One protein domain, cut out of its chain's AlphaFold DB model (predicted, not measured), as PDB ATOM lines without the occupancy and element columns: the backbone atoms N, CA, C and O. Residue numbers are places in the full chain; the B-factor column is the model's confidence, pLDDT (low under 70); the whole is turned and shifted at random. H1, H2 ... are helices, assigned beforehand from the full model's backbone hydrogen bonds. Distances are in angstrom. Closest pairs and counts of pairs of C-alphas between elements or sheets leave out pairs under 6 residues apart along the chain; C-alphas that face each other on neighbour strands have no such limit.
ATOM      1  N   ASP A  18      20.397  29.822  31.723       67.44
ATOM      2  CA  ASP A  18      21.681  30.361  32.208       67.44
ATOM      3  C   ASP A  18      22.035  29.912  33.640       67.44
ATOM      4  O   ASP A  18      23.166  30.085  34.099       67.44
ATOM      5  N   SER A  19      21.072  29.325  34.355       67.19
ATOM      6  CA  SER A  19      21.277  28.735  35.679       67.19
ATOM      7  C   SER A  19      21.634  27.245  35.619       67.19
ATOM      8  O   SER A  19      22.133  26.719  36.608       67.19
ATOM      9  N   LEU A  20      21.448  26.570  34.473       68.69
ATOM     10  CA  LEU A  20      21.724  25.131  34.322       68.69
ATOM     11  C   LEU A  20      23.214  24.792  34.471       68.69
ATOM     12  O   LEU A  20      23.543  23.741  35.004       68.69
ATOM     13  N   ASP A  21      24.106  25.683  34.028       61.03
ATOM     14  CA  ASP A  21      25.561  25.472  34.097       61.03
ATOM     15  C   ASP A  21      26.158  25.825  35.472       61.03
ATOM     16  O   ASP A  21      27.308  25.486  35.763       61.03
ATOM     17  N   LYS A  22      25.395  26.522  36.326       63.75
ATOM     18  CA  LYS A  22      25.814  26.875  37.694       63.75
ATOM     19  C   LYS A  22      25.601  25.720  38.668       63.75
ATOM     20  O   LYS A  22      26.312  25.633  39.666       63.75
ATOM     21  N   ASP A  23      24.657  24.837  38.357       62.97
ATOM     22  CA  ASP A  23      24.342  23.655  39.142       62.97
ATOM     23  C   ASP A  23      25.023  22.420  38.529       62.97
ATOM     24  O   ASP A  23      24.647  21.925  37.461       62.97
ATOM     25  N   ARG A  24      26.078  21.944  39.203       60.44
ATOM     26  CA  ARG A  24      26.964  20.881  38.701       60.44
ATOM     27  C   ARG A  24      26.242  19.555  38.465       60.44
ATOM     28  O   ARG A  24      26.722  18.769  37.650       60.44
ATOM     29  N   ASP A  25      25.104  19.331  39.117       66.06
ATOM     30  CA  ASP A  25      24.364  18.072  39.028       66.06
ATOM     31  C   ASP A  25      23.247  18.111  37.981       66.06
ATOM     32  O   ASP A  25      22.818  17.064  37.493       66.06
ATOM     33  N   VAL A  26      22.772  19.302  37.610       68.69
ATOM     34  CA  VAL A  26      21.616  19.475  36.720       68.69
ATOM     35  C   VAL A  26      22.041  19.429  35.253       68.69
ATOM     36  O   VAL A  26      21.460  18.678  34.470       68.69
ATOM     37  N   GLY A  27      23.093  20.163  34.876       67.50
ATOM     38  CA  GLY A  27      23.588  20.212  33.493       67.50
ATOM     39  C   GLY A  27      23.898  18.831  32.884       67.50
ATOM     40  O   GLY A  27      23.378  18.517  31.809       67.50
ATOM     41  N   PRO A  28      24.693  17.967  33.551       74.25
ATOM     42  CA  PRO A  28      24.982  16.617  33.064       74.25
ATOM     43  C   PRO A  28      23.736  15.732  32.941       74.25
ATOM     44  O   PRO A  28      23.549  15.099  31.906       74.25
ATOM     45  N   LYS A  29      22.833  15.753  33.932       77.00
ATOM     46  CA  LYS A  29      21.588  14.965  33.896       77.00
ATOM     47  C   LYS A  29      20.688  15.367  32.728       77.00
ATOM     48  O   LYS A  29      20.191  14.507  32.006       77.00
ATOM     49  N   PHE A  30      20.512  16.669  32.491       76.62
ATOM     50  CA  PHE A  30      19.751  17.158  31.334       76.62
ATOM     51  C   PHE A  30      20.396  16.760  30.012       76.62
ATOM     52  O   PHE A  30      19.695  16.427  29.056       76.62
ATOM     53  N   LYS A  31      21.730  16.776  29.952       76.81
ATOM     54  CA  LYS A  31      22.465  16.330  28.774       76.81
ATOM     55  C   LYS A  31      22.208  14.851  28.491       76.81
ATOM     56  O   LYS A  31      21.938  14.516  27.344       76.81
ATOM     57  N   ASP A  32      22.224  13.993  29.505       78.75
ATOM     58  CA  ASP A  32      21.967  12.560  29.329       78.75
ATOM     59  C   ASP A  32      20.534  12.294  28.845       78.75
ATOM     60  O   ASP A  32      20.335  11.537  27.894       78.75
ATOM     61  N   ILE A  33      19.546  13.001  29.405       78.50
ATOM     62  CA  ILE A  33      18.146  12.950  28.946       78.50
ATOM     63  C   ILE A  33      18.036  13.406  27.479       78.50
ATOM     64  O   ILE A  33      17.355  12.784  26.660       78.50
ATOM     65  N   ALA A  34      18.735  14.483  27.113       82.88
ATOM     66  CA  ALA A  34      18.710  15.042  25.764       82.88
ATOM     67  C   ALA A  34      19.516  14.226  24.732       82.88
ATOM     68  O   ALA A  34      19.324  14.407  23.528       82.88
ATOM     69  N   LEU A  35      20.390  13.310  25.157       87.81
ATOM     70  CA  LEU A  35      21.218  12.463  24.285       87.81
ATOM     71  C   LEU A  35      20.617  11.066  24.052       87.81
ATOM     72  O   LEU A  35      21.340  10.103  23.795       87.81
ATOM     73  N   ALA A  36      19.288  10.954  24.091       89.44
ATOM     74  CA  ALA A  36      18.583   9.721  23.759       89.44
ATOM     75  C   ALA A  36      18.998   9.167  22.380       89.44
ATOM     76  O   ALA A  36      19.069   9.896  21.384       89.44
ATOM     77  N   LYS A  37      19.238   7.849  22.330       93.31
ATOM     78  CA  LYS A  37      19.542   7.113  21.095       93.31
ATOM     79  C   LYS A  37      18.380   7.232  20.093       93.31
ATOM     80  O   LYS A  37      17.234   7.358  20.528       93.31
ATOM     81  N   PRO A  38      18.630   7.150  18.770       94.88
ATOM     82  CA  PRO A  38      17.603   7.410  17.758       94.88
ATOM     83  C   PRO A  38      16.315   6.593  17.921       94.88
ATOM     84  O   PRO A  38      15.233   7.151  17.784       94.88
ATOM     85  N   TRP A  39      16.413   5.305  18.269       94.94
ATOM     86  CA  TRP A  39      15.235   4.457  18.490       94.94
ATOM     87  C   TRP A  39      14.450   4.848  19.746       94.94
ATOM     88  O   TRP A  39      13.241   4.989  19.673       94.94
ATOM     89  N   VAL A  40      15.131   5.160  20.854       94.19
ATOM     90  CA  VAL A  40      14.479   5.680  22.070       94.19
ATOM     91  C   VAL A  40      13.745   6.986  21.766       94.19
ATOM     92  O   VAL A  40      12.610   7.191  22.181       94.19
ATOM     93  N   ARG A  41      14.374   7.880  20.991       94.00
ATOM     94  CA  ARG A  41      13.736   9.127  20.561       94.00
ATOM     95  C   ARG A  41      12.520   8.870  19.668       94.00
ATOM     96  O   ARG A  41      11.516   9.550  19.845       94.00
ATOM     97  N   LYS A  42      12.605   7.913  18.740       94.31
ATOM     98  CA  LYS A  42      11.477   7.492  17.897       94.31
ATOM     99  C   LYS A  42      10.305   7.019  18.757       94.31
ATOM    100  O   LYS A  42       9.204   7.532  18.589       94.31
ATOM    101  N   ASP A  43      10.557   6.111  19.693       93.94
ATOM    102  CA  ASP A  43       9.520   5.532  20.550       93.94
ATOM    103  C   ASP A  43       8.867   6.595  21.439       93.94
ATOM    104  O   ASP A  43       7.640   6.641  21.550       93.94
ATOM    105  N   ASN A  44       9.664   7.515  21.990       93.25
ATOM    106  CA  ASN A  44       9.154   8.641  22.772       93.25
ATOM    107  C   ASN A  44       8.230   9.536  21.935       93.25
ATOM    108  O   ASN A  44       7.151   9.889  22.399       93.25
ATOM    109  N   ILE A  45       8.617   9.878  20.699       94.00
ATOM    110  CA  ILE A  45       7.779  10.694  19.805       94.00
ATOM    111  C   ILE A  45       6.473   9.963  19.484       94.00
ATOM    112  O   ILE A  45       5.405  10.549  19.628       94.00
ATOM    113  N   CYS A  46       6.539   8.687  19.097       93.12
ATOM    114  CA  CYS A  46       5.344   7.892  18.804       93.12
ATOM    115  C   CYS A  46       4.410   7.787  20.020       93.12
ATOM    116  O   CYS A  46       3.196   7.879  19.868       93.12
ATOM    117  N   THR A  47       4.969   7.636  21.223       93.81
ATOM    118  CA  THR A  47       4.200   7.612  22.476       93.81
ATOM    119  C   THR A  47       3.526   8.962  22.732       93.81
ATOM    120  O   THR A  47       2.331   8.998  22.999       93.81
ATOM    121  N   MET A  48       4.252  10.075  22.579       93.38
ATOM    122  CA  MET A  48       3.701  11.427  22.757       93.38
ATOM    123  C   MET A  48       2.594  11.751  21.748       93.38
ATOM    124  O   MET A  48       1.638  12.433  22.092       93.38
ATOM    125  N   VAL A  49       2.700  11.262  20.508       92.69
ATOM    126  CA  VAL A  49       1.663  11.458  19.480       92.69
ATOM    127  C   VAL A  49       0.328  10.816  19.884       92.69
ATOM    128  O   VAL A  49      -0.725  11.374  19.573       92.69
ATOM    129  N   LYS A  50       0.385   9.679  20.591       90.75
ATOM    130  CA  LYS A  50      -0.766   8.862  21.011       90.75
ATOM    131  C   LYS A  50      -1.290   9.181  22.416       90.75
ATOM    132  O   LYS A  50      -2.281   8.590  22.825       90.75
ATOM    133  N   ALA A  51      -0.601  10.036  23.170       91.56
ATOM    134  CA  ALA A  51      -1.010  10.394  24.525       91.56
ATOM    135  C   ALA A  51      -2.371  11.112  24.528       91.56
ATOM    136  O   ALA A  51      -2.752  11.724  23.529       91.56
ATOM    137  N   ASP A  52      -3.079  11.075  25.659       89.81
ATOM    138  CA  ASP A  52      -4.400  11.709  25.807       89.81
ATOM    139  C   ASP A  52      -4.361  13.226  25.561       89.81
ATOM    140  O   ASP A  52      -5.299  13.794  25.006       89.81
ATOM    141  N   ASP A  53      -3.258  13.875  25.946       89.38
ATOM    142  CA  ASP A  53      -2.944  15.286  25.693       89.38
ATOM    143  C   ASP A  53      -2.100  15.498  24.420       89.38
ATOM    144  O   ASP A  53      -1.655  16.611  24.124       89.38
ATOM    145  N   GLY A  54      -1.866  14.426  23.665       87.81
ATOM    146  CA  GLY A  54      -1.109  14.416  22.425       87.81
ATOM    147  C   GLY A  54      -1.948  14.785  21.193       87.81
ATOM    148  O   GLY A  54      -3.172  14.876  21.257       87.81
ATOM    149  N   PRO A  55      -1.303  14.961  20.025       88.88
ATOM    150  CA  PRO A  55      -1.961  15.279  18.755       88.88
ATOM    151  C   PRO A  55      -3.142  14.383  18.347       88.88
ATOM    152  O   PRO A  55      -4.043  14.868  17.666       88.88
ATOM    153  N   CYS A  56      -3.132  13.094  18.711       87.75
ATOM    154  CA  CYS A  56      -4.235  12.168  18.412       87.75
ATOM    155  C   CYS A  56      -5.261  12.061  19.557       87.75
ATOM    156  O   CYS A  56      -6.319  11.460  19.372       87.75
ATOM    157  N   GLY A  57      -4.952  12.623  20.728       85.88
ATOM    158  CA  GLY A  57      -5.782  12.580  21.925       85.88
ATOM    159  C   GLY A  57      -6.836  13.693  21.983       85.88
ATOM    160  O   GLY A  57      -6.836  14.649  21.206       85.88
ATOM    161  N   GLY A  58      -7.788  13.557  22.906       83.81
ATOM    162  CA  GLY A  58      -8.710  14.635  23.289       83.81
ATOM    163  C   GLY A  58      -9.805  15.033  22.286       83.81
ATOM    164  O   GLY A  58     -10.587  15.930  22.592       83.81
ATOM    165  N   GLY A  59      -9.906  14.410  21.106       83.38
ATOM    166  CA  GLY A  59     -11.024  14.629  20.167       83.38
ATOM    167  C   GLY A  59     -11.027  15.985  19.434       83.38
ATOM    168  O   GLY A  59     -11.930  16.266  18.644       83.38
ATOM    169  N   ILE A  60     -10.040  16.851  19.695       85.75
ATOM    170  CA  ILE A  60     -10.018  18.235  19.197       85.75
ATOM    171  C   ILE A  60      -9.856  18.266  17.675       85.75
ATOM    172  O   ILE A  60     -10.574  19.003  17.007       85.75
ATOM    173  N   ALA A  61      -8.949  17.463  17.114       87.12
ATOM    174  CA  ALA A  61      -8.691  17.433  15.673       87.12
ATOM    175  C   ALA A  61      -9.926  16.979  14.868       87.12
ATOM    176  O   ALA A  61     -10.215  17.524  13.801       87.12
ATOM    177  N   GLN A  62     -10.705  16.045  15.419       87.00
ATOM    178  CA  GLN A  62     -11.915  15.502  14.806       87.00
ATOM    179  C   GLN A  62     -13.014  16.564  14.668       87.00
ATOM    180  O   GLN A  62     -13.722  16.569  13.660       87.00
ATOM    181  N   ASN A  63     -13.103  17.520  15.601       91.31
ATOM    182  CA  ASN A  63     -14.022  18.663  15.490       91.31
ATOM    183  C   ASN A  63     -13.736  19.534  14.254       91.31
ATOM    184  O   ASN A  63     -14.637  20.196  13.746       91.31
ATOM    185  N   PHE A  64     -12.496  19.511  13.755       93.31
ATOM    186  CA  PHE A  64     -12.066  20.213  12.544       93.31
ATOM    187  C   PHE A  64     -11.965  19.293  11.319       93.31
ATOM    188  O   PHE A  64     -11.434  19.711  10.295       93.31
ATOM    189  N   GLN A  65     -12.460  18.051  11.406       93.06
ATOM    190  CA  GLN A  65     -12.356  17.043  10.340       93.06
ATOM    191  C   GLN A  65     -10.900  16.744   9.932       93.06
ATOM    192  O   GLN A  65     -10.619  16.369   8.794       93.06
TER     193      GLN A  65
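AT A GLANCE: This is residues 18 to 65 of the 338 residues of an uncharacterized protein of Nelumbo nucifera (UniProt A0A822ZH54). The printed part is an open, flat V: H1 makes one arm, H2 makes the other, and the corner lies at the tight link of residues 35 to 37, where H2 begins. Beyond the far end of H2 the link of residues 51 to 59 leads on to the short H3, at the opposite end of the shape from H1, and no helix packs on another. The printed part has 48 residues with three named helices, H1, H2 and H3 in that order along the chain, and no named strand; the helices hold 26 of the 48 residues, and the class is all helix. The whole is extended, with a radius of gyration of the C-alphas of 16.3 A and spans of 48 by 25 by 13 A.

IN THESE COORDINATES: Begin at Asp 18, whose C-alpha is at (21.681, 30.361, 32.208), and read on through residues 18 to 25, which hold no named helix. Find C-alpha 26 at (21.616, 19.475, 36.720); from there H1, residues 26 to 34, runs 12.2 A to C-alpha 34. After residues 35 to 37, find C-alpha 38 at (17.603, 7.410, 17.758), where H2 starts. H2, residues 38 to 50, is the longest helix with 13 residues and runs 18.7 A to C-alpha 50 at (-0.766, 8.862, 21.011); watch x fall along it. Past residues 51 to 59 comes H3, residues 60 to 63, which ends with C-alpha 63 at (-14.022, 18.663, 15.490).

HOW THE PARTS SIT: Look first at H1 and H2: they are apart, with no C-alpha of the one within 8 A of the other, although a tight link of 3 residues joins them. H2 and H3 are apart by the same test, and a short link of 9 residues joins them. H1 and H3 are apart too. Residues 37 to 43, of which 38 to 43 belong to H2, stand free, and so do residues 58 to 65, of which 60 to 63 belong to H3. On the backbone of H1 and H2 you will find every O i to N i+4 pair within hydrogen-bond range. H3, with 4 residues, is too short for such a pair, and its 1 pair of O i and N i+3 is within range.

THE WHOLE: The two C-alphas farthest apart, those of Arg 24 and Gln 65, are 48.6 A from each other, and the first and last printed C-alphas, of Asp 18 and Gln 65, are 42.6 A apart. The printed part runs from residue 18 to residue 65 with no cut, and it has no long link between its helices. In the B-factor column the mean pLDDT of the printed part is 83.6, and the 10 residues under 70 are residues 18 to 27. The mean pLDDT is 76 for H1, 94 for H2 and 88 for H3.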